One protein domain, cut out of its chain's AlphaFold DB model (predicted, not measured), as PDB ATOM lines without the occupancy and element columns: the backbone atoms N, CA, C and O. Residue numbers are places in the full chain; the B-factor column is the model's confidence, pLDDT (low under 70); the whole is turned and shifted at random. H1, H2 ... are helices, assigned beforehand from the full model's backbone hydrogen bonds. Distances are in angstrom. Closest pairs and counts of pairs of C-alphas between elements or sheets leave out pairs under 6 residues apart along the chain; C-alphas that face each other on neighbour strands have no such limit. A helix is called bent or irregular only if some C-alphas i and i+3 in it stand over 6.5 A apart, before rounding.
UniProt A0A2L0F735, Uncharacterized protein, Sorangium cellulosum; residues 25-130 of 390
ATOM      1  N   PRO A  25     170.124 247.999 109.558       97.38
ATOM      2  CA  PRO A  25     168.986 248.852 109.214       97.38
ATOM      3  C   PRO A  25     167.629 248.220 109.564       97.38
ATOM      4  O   PRO A  25     166.632 248.929 109.656       97.38
ATOM      5  N   SER A  26     167.566 246.900 109.758       97.50
ATOM      6  CA  SER A  26     166.340 246.185 110.123       97.50
ATOM      7  C   SER A  26     166.645 244.911 110.911       97.50
ATOM      8  O   SER A  26     167.758 244.379 110.862       97.50
ATOM      9  N   MET A  27     165.632 244.380 111.603       96.62
ATOM     10  CA  MET A  27     165.740 243.086 112.286       96.62
ATOM     11  C   MET A  27     166.063 241.943 111.320       96.62
ATOM     12  O   MET A  27     166.815 241.042 111.686       96.62
ATOM     13  N   VAL A  28     165.548 241.999 110.089       97.81
ATOM     14  CA  VAL A  28     165.790 240.990 109.048       97.81
ATOM     15  C   VAL A  28     167.268 240.959 108.654       97.81
ATOM     16  O   VAL A  28     167.874 239.887 108.613       97.81
ATOM     17  N   GLU A  29     167.878 242.126 108.434       98.38
ATOM     18  CA  GLU A  29     169.312 242.226 108.132       98.38
ATOM     19  C   GLU A  29     170.176 241.775 109.316       98.38
ATOM     20  O   GLU A  29     171.142 241.031 109.128       98.38
ATOM     21  N   ALA A  30     169.793 242.131 110.548       97.75
ATOM     22  CA  ALA A  30     170.486 241.651 111.743       97.75
ATOM     23  C   ALA A  30     170.438 240.118 111.858       97.75
ATOM     24  O   ALA A  30     171.445 239.490 112.180       97.75
ATOM     25  N   HIS A  31     169.298 239.497 111.546       97.62
ATOM     26  CA  HIS A  31     169.132 238.042 111.568       97.62
ATOM     27  C   HIS A  31     169.897 237.333 110.448       97.62
ATOM     28  O   HIS A  31     170.425 236.239 110.663       97.62
ATOM     29  N   ARG A  32     170.031 237.967 109.279       97.81
ATOM     30  CA  ARG A  32     170.912 237.484 108.210       97.81
ATOM     31  C   ARG A  32     172.375 237.490 108.653       97.81
ATOM     32  O   ARG A  32     173.058 236.476 108.509       97.81
ATOM     33  N   ALA A  33     172.842 238.598 109.231       97.94
ATOM     34  CA  ALA A  33     174.202 238.715 109.762       97.94
ATOM     35  C   ALA A  33     174.457 237.703 110.891       97.94
ATOM     36  O   ALA A  33     175.464 236.993 110.882       97.94
ATOM     37  N   LEU A  34     173.501 237.561 111.812       97.31
ATOM     38  CA  LEU A  34     173.559 236.576 112.887       97.31
ATOM     39  C   LEU A  34     173.641 235.143 112.350       97.31
ATOM     40  O   LEU A  34     174.450 234.349 112.828       97.31
ATOM     41  N   GLY A  35     172.848 234.815 111.326       96.38
ATOM     42  CA  GLY A  35     172.926 233.531 110.637       96.38
ATOM     43  C   GLY A  35     174.315 233.284 110.045       96.38
ATOM     44  O   GLY A  35     174.887 232.218 110.254       96.38
ATOM     45  N   ALA A  36     174.920 234.271 109.385       96.75
ATOM     46  CA  ALA A  36     176.275 234.127 108.849       96.75
ATOM     47  C   ALA A  36     177.312 233.813 109.948       96.75
ATOM     48  O   ALA A  36     178.127 232.902 109.776       96.75
ATOM     49  N   LEU A  37     177.233 234.497 111.096       96.56
ATOM     50  CA  LEU A  37     178.114 234.272 112.251       96.56
ATOM     51  C   LEU A  37     177.907 232.891 112.892       96.56
ATOM     52  O   LEU A  37     178.866 232.217 113.268       96.56
ATOM     53  N   LEU A  38     176.652 232.448 113.002       95.06
ATOM     54  CA  LEU A  38     176.275 231.212 113.694       95.06
ATOM     55  C   LEU A  38     176.084 230.010 112.768       95.06
ATOM     56  O   LEU A  38     175.685 228.938 113.224       95.06
ATOM     57  N   LYS A  39     176.419 230.136 111.481       95.69
ATOM     58  CA  LYS A  39     176.183 229.108 110.460       95.69
ATOM     59  C   LYS A  39     176.659 227.719 110.870       95.69
ATOM     60  O   LYS A  39     175.905 226.752 110.790       95.69
ATOM     61  N   LYS A  40     177.916 227.602 111.305       94.50
ATOM     62  CA  LYS A  40     178.514 226.310 111.670       94.50
ATOM     63  C   LYS A  40     177.823 225.662 112.883       94.50
ATOM     64  O   LYS A  40     177.399 224.513 112.734       94.50
ATOM     65  N   PRO A  41     177.693 226.328 114.049       93.69
ATOM     66  CA  PRO A  41     177.004 225.726 115.190       93.69
ATOM     67  C   PRO A  41     175.517 225.457 114.908       93.69
ATOM     68  O   PRO A  41     175.044 224.369 115.230       93.69
ATOM     69  N   ALA A  42     174.808 226.363 114.222       93.62
ATOM     70  CA  ALA A  42     173.400 226.183 113.858       93.62
ATOM     71  C   ALA A  42     173.179 224.936 112.988       93.62
ATOM     72  O   ALA A  42     172.383 224.061 113.329       93.62
ATOM     73  N   LEU A  43     173.939 224.802 111.893       93.81
ATOM     74  CA  LEU A  43     173.855 223.630 111.018       93.81
ATOM     75  C   LEU A  43     174.226 222.336 111.745       93.81
ATOM     76  O   LEU A  43     173.632 221.296 111.465       93.81
ATOM     77  N   SER A  44     175.213 222.375 112.647       92.94
ATOM     78  CA  SER A  44     175.596 221.196 113.427       92.94
ATOM     79  C   SER A  44     174.447 220.735 114.323       92.94
ATOM     80  O   SER A  44     174.062 219.570 114.246       92.94
ATOM     81  N   ALA A  45     173.849 221.648 115.092       91.44
ATOM     82  CA  ALA A  45     172.718 221.350 115.967       91.44
ATOM     83  C   ALA A  45     171.508 220.816 115.183       91.44
ATOM     84  O   ALA A  45     170.961 219.770 115.528       91.44
ATOM     85  N   ILE A  46     171.144 221.460 114.070       92.25
ATOM     86  CA  ILE A  46     170.009 221.042 113.229       92.25
ATOM     87  C   ILE A  46     170.238 219.649 112.634       92.25
ATOM     88  O   ILE A  46     169.352 218.801 112.701       92.25
ATOM     89  N   LYS A  47     171.438 219.364 112.111       92.25
ATOM     90  CA  LYS A  47     171.778 218.028 111.588       92.25
ATOM     91  C   LYS A  47     171.740 216.958 112.674       92.25
ATOM     92  O   LYS A  47     171.212 215.875 112.439       92.25
ATOM     93  N   GLN A  48     172.278 217.254 113.857       91.00
ATOM     94  CA  GLN A  48     172.222 216.332 114.989       91.00
ATOM     95  C   GLN A  48     170.780 216.080 115.436       91.00
ATOM     96  O   GLN A  48     170.433 214.942 115.744       91.00
ATOM     97  N   ARG A  49     169.930 217.111 115.438       90.12
ATOM     98  CA  ARG A  49     168.506 216.983 115.747       90.12
ATOM     99  C   ARG A  49     167.787 216.100 114.734       90.12
ATOM    100  O   ARG A  49     167.123 215.156 115.143       90.12
ATOM    101  N   ILE A  50     167.992 216.330 113.435       91.25
ATOM    102  CA  ILE A  50     167.447 215.475 112.365       91.25
ATOM    103  C   ILE A  50     167.881 214.018 112.572       91.25
ATOM    104  O   ILE A  50     167.046 213.122 112.541       91.25
ATOM    105  N   ALA A  51     169.167 213.779 112.846       90.31
ATOM    106  CA  ALA A  51     169.713 212.431 113.001       90.31
ATOM    107  C   ALA A  51     169.183 211.667 114.232       90.31
ATOM    108  O   ALA A  51     169.260 210.441 114.260       90.31
ATOM    109  N   ARG A  52     168.671 212.363 115.258       89.25
ATOM    110  CA  ARG A  52     168.132 211.732 116.477       89.25
ATOM    111  C   ARG A  52     166.634 211.447 116.418       89.25
ATOM    112  O   ARG A  52     166.145 210.656 117.223       89.25
ATOM    113  N   VAL A  53     165.899 212.083 115.510       87.44
ATOM    114  CA  VAL A  53     164.461 211.849 115.355       87.44
ATOM    115  C   VAL A  53     164.255 210.737 114.332       87.44
ATOM    116  O   VAL A  53     164.764 210.800 113.217       87.44
ATOM    117  N   ALA A  54     163.496 209.704 114.702       85.81
ATOM    118  CA  ALA A  54     163.163 208.638 113.763       85.81
ATOM    119  C   ALA A  54     162.387 209.196 112.543       85.81
ATOM    120  O   ALA A  54     161.622 210.152 112.706       85.81
ATOM    121  N   PRO A  55     162.509 208.587 111.346       85.62
ATOM    122  CA  PRO A  55     161.947 209.150 110.114       85.62
ATOM    123  C   PRO A  55     160.446 209.465 110.176       85.62
ATOM    124  O   PRO A  55     160.042 210.577 109.857       85.62
ATOM    125  N   ALA A  56     159.614 208.532 110.654       84.50
ATOM    126  CA  ALA A  56     158.164 208.741 110.707       84.50
ATOM    127  C   ALA A  56     157.737 209.853 111.699       84.50
ATOM    128  O   ALA A  56     156.903 210.688 111.346       84.50
ATOM    129  N   PRO A  57     158.280 209.930 112.933       88.62
ATOM    130  CA  PRO A  57     158.093 211.103 113.787       88.62
ATOM    131  C   PRO A  57     158.575 212.419 113.168       88.62
ATOM    132  O   PRO A  57     157.874 213.419 113.309       88.62
ATOM    133  N   LEU A  58     159.724 212.423 112.481       90.81
ATOM    134  CA  LEU A  58     160.262 213.616 111.824       90.81
ATOM    135  C   LEU A  58     159.318 214.109 110.723       90.81
ATOM    136  O   LEU A  58     158.981 215.289 110.694       90.81
ATOM    137  N   GLU A  59     158.831 213.206 109.873       90.44
ATOM    138  CA  GLU A  59     157.863 213.531 108.823       90.44
ATOM    139  C   GLU A  59     156.597 214.176 109.403       90.44
ATOM    140  O   GLU A  59     156.154 215.223 108.935       90.44
ATOM    141  N   ARG A  60     156.040 213.597 110.477       89.12
ATOM    142  CA  ARG A  60     154.862 214.161 111.155       89.12
ATOM    143  C   ARG A  60     155.126 215.548 111.734       89.12
ATOM    144  O   ARG A  60     154.262 216.415 111.630       89.12
ATOM    145  N   GLN A  61     156.293 215.759 112.345       90.56
ATOM    146  CA  GLN A  61     156.681 217.074 112.860       90.56
ATOM    147  C   GLN A  61     156.770 218.095 111.725       90.56
ATOM    148  O   GLN A  61     156.194 219.169 111.835       90.56
ATOM    149  N   LEU A  62     157.431 217.752 110.620       92.25
ATOM    150  CA  LEU A  62     157.594 218.645 109.473       92.25
ATOM    151  C   LEU A  62     156.251 218.979 108.805       92.25
ATOM    152  O   LEU A  62     156.011 220.142 108.487       92.25
ATOM    153  N   SER A  63     155.342 218.008 108.678       91.12
ATOM    154  CA  SER A  63     153.972 218.259 108.205       91.12
ATOM    155  C   SER A  63     153.213 219.220 109.128       91.12
ATOM    156  O   SER A  63     152.627 220.189 108.656       91.12
ATOM    157  N   SER A  64     153.287 219.019 110.449       90.12
ATOM    158  CA  SER A  64     152.658 219.929 111.420       90.12
ATOM    159  C   SER A  64     153.249 221.345 111.364       90.12
ATOM    160  O   SER A  64     152.522 222.329 111.478       90.12
ATOM    161  N   ILE A  65     154.558 221.467 111.135       92.56
ATOM    162  CA  ILE A  65     155.241 222.757 110.993       92.56
ATOM    163  C   ILE A  65     154.818 223.486 109.717       92.56
ATOM    164  O   ILE A  65     154.628 224.702 109.756       92.56
ATOM    165  N   ARG A  66     154.622 222.769 108.607       93.12
ATOM    166  CA  ARG A  66     154.069 223.344 107.373       93.12
ATOM    167  C   ARG A  66     152.690 223.953 107.623       93.12
ATOM    168  O   ARG A  66     152.469 225.119 107.294       93.12
ATOM    169  N   ASP A  67     151.801 223.210 108.276       93.06
ATOM    170  CA  ASP A  67     150.471 223.708 108.647       93.06
ATOM    171  C   ASP A  67     150.556 224.900 109.613       93.06
ATOM    172  O   ASP A  67     149.811 225.877 109.482       93.06
ATOM    173  N   GLY A  68     151.506 224.859 110.552       94.06
ATOM    174  CA  GLY A  68     151.797 225.958 111.468       94.06
ATOM    175  C   GLY A  68     152.282 227.222 110.757       94.06
ATOM    176  O   GLY A  68     151.823 228.321 111.073       94.06
ATOM    177  N   ARG A  69     153.137 227.096 109.737       94.88
ATOM    178  CA  ARG A  69     153.580 228.234 108.922       94.88
ATOM    179  C   ARG A  69     152.408 228.881 108.190       94.88
ATOM    180  O   ARG A  69     152.200 230.086 108.328       94.88
ATOM    181  N   VAL A  70     151.604 228.079 107.491       95.69
ATOM    182  CA  VAL A  70     150.399 228.556 106.789       95.69
ATOM    183  C   VAL A  70     149.445 229.246 107.767       95.69
ATOM    184  O   VAL A  70     148.838 230.273 107.451       95.69
ATOM    185  N   PHE A  71     149.311 228.711 108.981       96.62
ATOM    186  CA  PHE A  71     148.524 229.342 110.031       96.62
ATOM    187  C   PHE A  71     149.071 230.728 110.415       96.62
ATOM    188  O   PHE A  71     148.289 231.680 110.485       96.62
ATOM    189  N   LEU A  72     150.383 230.867 110.634       96.62
ATOM    190  CA  LEU A  72     151.018 232.146 110.979       96.62
ATOM    191  C   LEU A  72     150.869 233.186 109.860       96.62
ATOM    192  O   LEU A  72     150.475 234.319 110.137       96.62
ATOM    193  N   GLU A  73     151.083 232.795 108.603       97.38
ATOM    194  CA  GLU A  73     150.895 233.659 107.427       97.38
ATOM    195  C   GLU A  73     149.445 234.165 107.334       97.38
ATOM    196  O   GLU A  73     149.188 235.363 107.187       97.38
ATOM    197  N   ARG A  74     148.462 233.277 107.539       97.12
ATOM    198  CA  ARG A  74     147.042 233.668 107.598       97.12
ATOM    199  C   ARG A  74     146.757 234.626 108.753       97.12
ATOM    200  O   ARG A  74     145.955 235.545 108.595       97.12
ATOM    201  N   ARG A  75     147.383 234.439 109.920       96.44
ATOM    202  CA  ARG A  75     147.227 235.354 111.068       96.44
ATOM    203  C   ARG A  75     147.825 236.726 110.798       96.44
ATOM    204  O   ARG A  75     147.194 237.714 111.179       96.44
ATOM    205  N   ALA A  76     148.970 236.776 110.124       97.44
ATOM    206  CA  ALA A  76     149.617 238.003 109.682       97.44
ATOM    207  C   ALA A  76     148.761 238.782 108.667       97.44
ATOM    208  O   ALA A  76     148.688 240.005 108.747       97.44
ATOM    209  N   ALA A  77     148.037 238.095 107.777       97.56
ATOM    210  CA  ALA A  77     147.157 238.730 106.787       97.56
ATOM    211  C   ALA A  77     145.761 239.117 107.325       97.56
ATOM    212  O   ALA A  77     145.057 239.940 106.739       97.56
ATOM    213  N   ARG A  78     145.311 238.522 108.436       96.56
ATOM    214  CA  ARG A  78     143.928 238.664 108.915       96.56
ATOM    215  C   ARG A  78     143.668 240.024 109.567       96.56
ATOM    216  O   ARG A  78     144.191 240.306 110.640       96.56
ATOM    217  N   ALA A  79     142.745 240.812 109.012       95.69
ATOM    218  CA  ALA A  79     142.402 242.153 109.506       95.69
ATOM    219  C   ALA A  79     141.970 242.216 110.988       95.69
ATOM    220  O   ALA A  79     142.231 243.211 111.659       95.69
ATOM    221  N   THR A  80     141.360 241.149 111.524       95.88
ATOM    222  CA  THR A  80     140.947 241.082 112.941       95.88
ATOM    223  C   THR A  80     142.113 240.857 113.913       95.88
ATOM    224  O   THR A  80     141.929 240.980 115.122       95.88
ATOM    225  N   THR A  81     143.297 240.476 113.427       96.25
ATOM    226  CA  THR A  81     144.520 240.413 114.239       96.25
ATOM    227  C   THR A  81     145.018 241.843 114.482       96.25
ATOM    228  O   THR A  81     145.074 242.602 113.513       96.25
ATOM    229  N   PRO A  82     145.409 242.246 115.709       96.75
ATOM    230  CA  PRO A  82     145.916 243.596 115.968       96.75
ATOM    231  C   PRO A  82     147.062 243.985 115.026       96.75
ATOM    232  O   PRO A  82     147.947 243.171 114.768       96.75
ATOM    233  N   ALA A  83     147.074 245.225 114.529       97.62
ATOM    234  CA  ALA A  83     148.017 245.655 113.491       97.62
ATOM    235  C   ALA A  83     149.492 245.452 113.882       97.62
ATOM    236  O   ALA A  83     150.256 244.905 113.094       97.62
ATOM    237  N   ALA A  84     149.865 245.797 115.119       98.12
ATOM    238  CA  ALA A  84     151.217 245.574 115.637       98.12
ATOM    239  C   ALA A  84     151.592 244.081 115.703       98.12
ATOM    240  O   ALA A  84     152.724 243.715 115.406       98.12
ATOM    241  N   VAL A  85     150.631 243.205 116.026       98.19
ATOM    242  CA  VAL A  85     150.838 241.745 116.016       98.19
ATOM    243  C   VAL A  85     151.041 241.240 114.589       98.19
ATOM    244  O   VAL A  85     151.935 240.436 114.361       98.19
ATOM    245  N   ARG A  86     150.261 241.730 113.617       98.31
ATOM    246  CA  ARG A  86     150.450 241.377 112.199       98.31
ATOM    247  C   ARG A  86     151.832 241.784 111.702       98.31
ATOM    248  O   ARG A  86     152.534 240.945 111.156       98.31
ATOM    249  N   ALA A  87     152.231 243.034 111.940       98.12
ATOM    250  CA  ALA A  87     153.539 243.543 111.534       98.12
ATOM    251  C   ALA A  87     154.687 242.743 112.171       98.12
ATOM    252  O   ALA A  87     155.590 242.305 111.467       98.12
ATOM    253  N   GLY A  88     154.605 242.467 113.478       97.62
ATOM    254  CA  GLY A  88     155.606 241.653 114.169       97.62
ATOM    255  C   GLY A  88     155.665 240.199 113.683       97.62
ATOM    256  O   GLY A  88     156.737 239.604 113.716       97.62
ATOM    257  N   LEU A  89     154.548 239.625 113.216       97.88
ATOM    258  CA  LEU A  89     154.522 238.282 112.622       97.88
ATOM    259  C   LEU A  89     155.124 238.239 111.221       97.88
ATOM    260  O   LEU A  89     155.795 237.268 110.890       97.88
ATOM    261  N   ILE A  90     154.890 239.273 110.413       98.38
ATOM    262  CA  ILE A  90     155.538 239.407 109.104       98.38
ATOM    263  C   ILE A  90     157.054 239.479 109.315       98.38
ATOM    264  O   ILE A  90     157.779 238.647 108.779       98.38
ATOM    265  N   GLU A  91     157.513 240.368 110.202       98.12
ATOM    266  CA  GLU A  91     158.938 240.513 110.525       98.12
ATOM    267  C   GLU A  91     159.536 239.215 111.105       98.12
ATOM    268  O   GLU A  91     160.654 238.852 110.750       98.12
ATOM    269  N   TYR A  92     158.797 238.472 111.947       97.94
ATOM    270  CA  TYR A  92     159.211 237.152 112.453       97.94
ATOM    271  C   TYR A  92     159.493 236.165 111.317       97.94
ATOM    272  O   TYR A  92     160.553 235.539 111.287       97.94
ATOM    273  N   LEU A  93     158.542 236.021 110.387       97.69
ATOM    274  CA  LEU A  93     158.651 235.091 109.266       97.69
ATOM    275  C   LEU A  93     159.794 235.497 108.327       97.69
ATOM    276  O   LEU A  93     160.568 234.640 107.908       97.69
ATOM    277  N   GLU A  94     159.961 236.794 108.066       98.12
ATOM    278  CA  GLU A  94     161.069 237.323 107.264       98.12
ATOM    279  C   GLU A  94     162.432 237.103 107.932       98.12
ATOM    280  O   GLU A  94     163.381 236.679 107.268       98.12
ATOM    281  N   CYS A  95     162.546 237.334 109.246       97.88
ATOM    282  CA  CYS A  95     163.769 237.060 110.008       97.88
ATOM    283  C   CYS A  95     164.125 235.571 109.974       97.88
ATOM    284  O   CYS A  95     165.294 235.218 109.821       97.88
ATOM    285  N   LEU A  96     163.118 234.702 110.084       96.25
ATOM    286  CA  LEU A  96     163.277 233.254 110.021       96.25
ATOM    287  C   LEU A  96     163.781 232.795 108.645       96.25
ATOM    288  O   LEU A  96     164.743 232.027 108.574       96.25
ATOM    289  N   THR A  97     163.206 233.324 107.561       96.88
ATOM    290  CA  THR A  97     163.683 233.092 106.189       96.88
ATOM    291  C   THR A  97     165.111 233.614 105.997       96.88
ATOM    292  O   THR A  97     165.978 232.883 105.518       96.88
ATOM    293  N   ALA A  98     165.400 234.852 106.412       97.56
ATOM    294  CA  ALA A  98     166.719 235.464 106.251       97.56
ATOM    295  C   ALA A  98     167.818 234.708 107.013       97.56
ATOM    296  O   ALA A  98     168.903 234.475 106.472       97.56
ATOM    297  N   TRP A  99     167.534 234.277 108.244       96.88
ATOM    298  CA  TRP A  99     168.434 233.433 109.027       96.88
ATOM    299  C   TRP A  99     168.624 232.053 108.378       96.88
ATOM    300  O   TRP A  99     169.765 231.622 108.183       96.88
ATOM    301  N   GLY A 100     167.534 231.385 107.982       95.88
ATOM    302  CA  GLY A 100     167.570 230.060 107.355       95.88
ATOM    303  C   GLY A 100     168.394 230.031 106.063       95.88
ATOM    304  O   GLY A 100     169.188 229.111 105.839       95.88
ATOM    305  N   GLN A 101     168.274 231.079 105.244       95.81
ATOM    306  CA  GLN A 101     169.095 231.286 104.049       95.81
ATOM    307  C   GLN A 101     170.569 231.521 104.396       95.81
ATOM    308  O   GLN A 101     171.446 230.885 103.810       95.81
ATOM    309  N   ALA A 102     170.859 232.390 105.368       96.56
ATOM    310  CA  ALA A 102     172.231 232.720 105.755       96.56
ATOM    311  C   ALA A 102     173.009 231.497 106.271       96.56
ATOM    312  O   ALA A 102     174.180 231.298 105.918       96.56
ATOM    313  N   ILE A 103     172.355 230.625 107.048       96.00
ATOM    314  CA  ILE A 103     172.982 229.378 107.502       96.00
ATOM    315  C   ILE A 103     173.019 228.301 106.405       96.00
ATOM    316  O   ILE A 103     173.829 227.383 106.494       96.00
ATOM    317  N   GLY A 104     172.225 228.425 105.337       95.06
ATOM    318  CA  GLY A 104     172.187 227.480 104.214       95.06
ATOM    319  C   GLY A 104     171.363 226.221 104.496       95.06
ATOM    320  O   GLY A 104     171.835 225.103 104.260       95.06
ATOM    321  N   LEU A 105     170.152 226.384 105.045       94.31
ATOM    322  CA  LEU A 105     169.237 225.267 105.333       94.31
ATOM    323  C   LEU A 105     168.708 224.552 104.095       94.31
ATOM    324  O   LEU A 105     168.337 223.383 104.191       94.31
ATOM    325  N   ASP A 106     168.726 225.202 102.937       91.75
ATOM    326  CA  ASP A 106     168.388 224.612 101.640       91.75
ATOM    327  C   ASP A 106     169.160 223.306 101.380       91.75
ATOM    328  O   ASP A 106     168.615 222.348 100.830       91.75
ATOM    329  N   ARG A 107     170.409 223.236 101.855       88.25
ATOM    330  CA  ARG A 107     171.272 222.055 101.726       88.25
ATOM    331  C   ARG A 107     170.926 220.937 102.705       88.25
ATOM    332  O   ARG A 107     171.207 219.781 102.417       88.25
ATOM    333  N   CYS A 108     170.357 221.267 103.862       86.06
ATOM    334  CA  CYS A 108     169.907 220.280 104.849       86.06
ATOM    335  C   CYS A 108     168.514 219.737 104.519       86.06
ATOM    336  O   CYS A 108     168.211 218.594 104.848       86.06
ATOM    337  N   ALA A 109     167.678 220.550 103.874       76.19
ATOM    338  CA  ALA A 109     166.301 220.198 103.564       76.19
ATOM    339  C   ALA A 109     166.182 219.137 102.453       76.19
ATOM    340  O   ALA A 109     165.215 218.389 102.427       76.19
ATOM    341  N   ARG A 110     167.177 219.011 101.564       72.94
ATOM    342  CA  ARG A 110     167.228 218.012 100.478       72.94
ATOM    343  C   ARG A 110     167.974 216.759 100.970       72.94
ATOM    344  O   ARG A 110     169.185 216.681 100.780       72.94
ATOM    345  N   PRO A 111     167.316 215.830 101.687       81.88
ATOM    346  CA  PRO A 111     166.345 214.936 101.044       81.88
ATOM    347  C   PRO A 111     165.047 214.742 101.850       81.88
ATOM    348  O   PRO A 111     164.368 213.730 101.707       81.88
ATOM    349  N   LEU A 112     164.732 215.664 102.755       90.31
ATOM    350  CA  LEU A 112     163.581 215.539 103.635       90.31
ATOM    351  C   LEU A 112     162.286 215.727 102.840       90.31
ATOM    352  O   LEU A 112     162.139 216.655 102.042       90.31
ATOM    353  N   VAL A 113     161.336 214.836 103.100       89.19
ATOM    354  CA  VAL A 113     159.995 214.845 102.522       89.19
ATOM    355  C   VAL A 113     158.999 214.849 103.673       89.19
ATOM    356  O   VAL A 113     159.204 214.159 104.668       89.19
ATOM    357  N   ALA A 114     157.939 215.639 103.539       88.00
ATOM    358  CA  ALA A 114     156.823 215.692 104.473       88.00
ATOM    359  C   ALA A 114     155.513 215.702 103.689       88.00
ATOM    360  O   ALA A 114     155.321 216.568 102.828       88.00
ATOM    361  N   GLY A 115     154.636 214.721 103.929       84.00
ATOM    362  CA  GLY A 115     153.369 214.614 103.199       84.00
ATOM    363  C   GLY A 115     153.576 214.449 101.690       84.00
ATOM    364  O   GLY A 115     152.869 215.062 100.893       84.00
ATOM    365  N   GLY A 116     154.609 213.698 101.295       86.69
ATOM    366  CA  GLY A 116     154.965 213.468  99.890       86.69
ATOM    367  C   GLY A 116     155.579 214.667  99.153       86.69
ATOM    368  O   GLY A 116     155.842 214.556  97.960       86.69
ATOM    369  N   GLN A 117     155.826 215.796  99.827       91.12
ATOM    370  CA  GLN A 117     156.436 216.989  99.226       91.12
ATOM    371  C   GLN A 117     157.806 217.301  99.844       91.12
ATOM    372  O   GLN A 117     157.967 217.127 101.058       91.12
ATOM    373  N   PRO A 118     158.779 217.799  99.056       92.38
ATOM    374  CA  PRO A 118     160.057 218.261  99.583       92.38
ATOM    375  C   PRO A 118     159.875 219.316 100.672       92.38
ATOM    376  O   PRO A 118     158.991 220.171 100.590       92.38
ATOM    377  N   VAL A 119     160.726 219.259 101.689       93.94
ATOM    378  CA  VAL A 119     160.748 220.249 102.767       93.94
ATOM    379  C   VAL A 119     161.518 221.480 102.298       93.94
ATOM    380  O   VAL A 119     162.583 221.366 101.686       93.94
ATOM    381  N   SER A 120     160.991 222.670 102.572       93.56
ATOM    382  CA  SER A 120     161.683 223.926 102.275       93.56
ATOM    383  C   SER A 120     162.651 224.330 103.394       93.56
ATOM    384  O   SER A 120     162.533 223.899 104.542       93.56
ATOM    385  N   ALA A 121     163.618 225.196 103.076       92.69
ATOM    386  CA  ALA A 121     164.531 225.771 104.072       92.69
ATOM    387  C   ALA A 121     163.773 226.515 105.187       92.69
ATOM    388  O   ALA A 121     164.134 226.437 106.356       92.69
ATOM    389  N   ASP A 122     162.695 227.184 104.801       93.44
ATOM    390  CA  ASP A 122     161.803 227.964 105.647       93.44
ATOM    391  C   ASP A 122     160.987 227.090 106.611       93.44
ATOM    392  O   ASP A 122     160.824 227.425 107.785       93.44
ATOM    393  N   GLU A 123     160.512 225.939 106.138       94.00
ATOM    394  CA  GLU A 123     159.878 224.924 106.988       94.00
ATOM    395  C   GLU A 123     160.880 224.341 107.980       94.00
ATOM    396  O   GLU A 123     160.570 224.204 109.163       94.00
ATOM    397  N   LEU A 124     162.101 224.047 107.529       93.94
ATOM    398  CA  LEU A 124     163.143 223.525 108.407       93.94
ATOM    399  C   LEU A 124     163.584 224.561 109.454       93.94
ATOM    400  O   LEU A 124     163.846 224.197 110.601       93.94
ATOM    401  N   ALA A 125     163.622 225.845 109.088       94.88
ATOM    402  CA  ALA A 125     163.916 226.938 110.007       94.88
ATOM    403  C   ALA A 125     162.849 227.059 111.103       94.88
ATOM    404  O   ALA A 125     163.189 227.211 112.278       94.88
ATOM    405  N   LEU A 126     161.570 226.930 110.734       94.81
ATOM    406  CA  LEU A 126     160.454 226.936 111.681       94.81
ATOM    407  C   LEU A 126     160.444 225.688 112.566       94.81
ATOM    408  O   LEU A 126     160.265 225.801 113.774       94.81
ATOM    409  N   TRP A 127     160.729 224.513 112.005       93.38
ATOM    410  CA  TRP A 127     160.880 223.275 112.773       93.38
ATOM    411  C   TRP A 127     162.018 223.354 113.797       93.38
ATOM    412  O   TRP A 127     161.922 222.771 114.878       93.38
ATOM    413  N   ALA A 128     163.086 224.095 113.497       92.06
ATOM    414  CA  ALA A 128     164.178 224.300 114.441       92.06
ATOM    415  C   ALA A 128     163.750 225.123 115.677       92.06
ATOM    416  O   ALA A 128     164.331 224.934 116.744       92.06
ATOM    417  N   GLN A 129     162.697 225.948 115.565       91.75
ATOM    418  CA  GLN A 129     162.143 226.736 116.680       91.75
ATOM    419  C   GLN A 129     161.309 225.918 117.668       91.75
ATOM    420  O   GLN A 129     160.902 226.433 118.705       91.75
ATOM    421  N   ASP A 130     160.974 224.684 117.309       87.06
ATOM    422  CA  ASP A 130     160.182 223.793 118.140       87.06
ATOM    423  C   ASP A 130     161.091 223.132 119.183       87.06
ATOM    424  O   ASP A 130     161.774 222.158 118.868       87.06
TER     425      ASP A 130
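Overview. This is residues 25 to 130 of the 390 residues of an uncharacterized protein of Sorangium cellulosum (UniProt A0A2L0F735). H2 and H3 form a helical hairpin opened into a V, the arm H1b of the bent helix H1 stands across the open end of the V to make a triangle, and the short helix H5 runs crosswise through its middle. The other arm, H1a, lies side by side with H3 outside the triangle, while tiny H4 packs on H5. The printed part has 106 residues with five named helices, H1 to H5 in order along the chain, and no named strand; its class is all helix. It is compact, with a radius of gyration of the C-alphas of 14.3 A, and spans 40 by 32 by 18 A.

Arrangement. H1, residues 27 to 52, was assigned as one helix by its hydrogen bonds but is bent, with C-alphas 37 and 40 lying 8.0 A apart. Its arms H1a, residues 27 to 37, and H1b, residues 40 to 52, are about perpendicular at 83 degrees. H2, residues 55 to 77, is close to H1b but not clearly touching; their closest C-alphas, of Ile 50 and Leu 58, are 7.4 A apart. H3, residues 83 to 103, forms a helical hairpin with H2: they touch, closest at the C-alphas of Ala 76 and Arg 86, 4.3 A, at a steep tilt of 41 degrees, opposite ways. H1a touches H3, closest at the C-alphas of Val 28 and Cys 95, 4.5 A, at a shallow tilt of 22 degrees, the same way. H1b and H3 only just touch, with 3 pairs of C-alphas within 8 A, and only at their ends; the closest C-alphas are those of Leu 43 and Ile 103, 6.8 A. H4, residues 106 to 109, touches H5, residues 121 to 128, closest at the C-alphas of Asp 106 and Ala 121, 4.7 A. H5 touches H2, closest at the C-alphas of Ile 65 and Trp 127, 5.9 A, about perpendicular at 74 degrees. H5 also touches H3, closest at the C-alphas of Thr 97 and Asp 122, 5.5 A, about perpendicular at 76 degrees. H1a is apart from H2, H4 and H5. Every O i to N i+4 pair is within hydrogen-bond range in H1a, H1b, H2, H3 and H5; H4 is too short for such a pair, and its one O i to N i+3 pair is not within range.

Along the chain. H1a begins at C-alpha 27, (165.740, 243.086, 112.286), and is 15.2 A long; H1b is 18.5 A. H2 is 33.2 A long and ends at C-alpha 77, (147.157, 238.730, 106.787). H3 is 30.4 A, H4 5.2 A and H5 10.5 A, ending at C-alpha 128, (164.178, 224.300, 114.441).

Size, cuts and confidence. The two C-alphas farthest apart, of Pro 25 and Ala 56, are 41.6 A apart. The printed part has no cut. The link from H4 to H5, 11 residues, is long and holds a short antiparallel pairing of residues 113 to 114 with 117 to 118; the other links are tight. The mean pLDDT of the printed part is 93.5, and no printed residue is under 70.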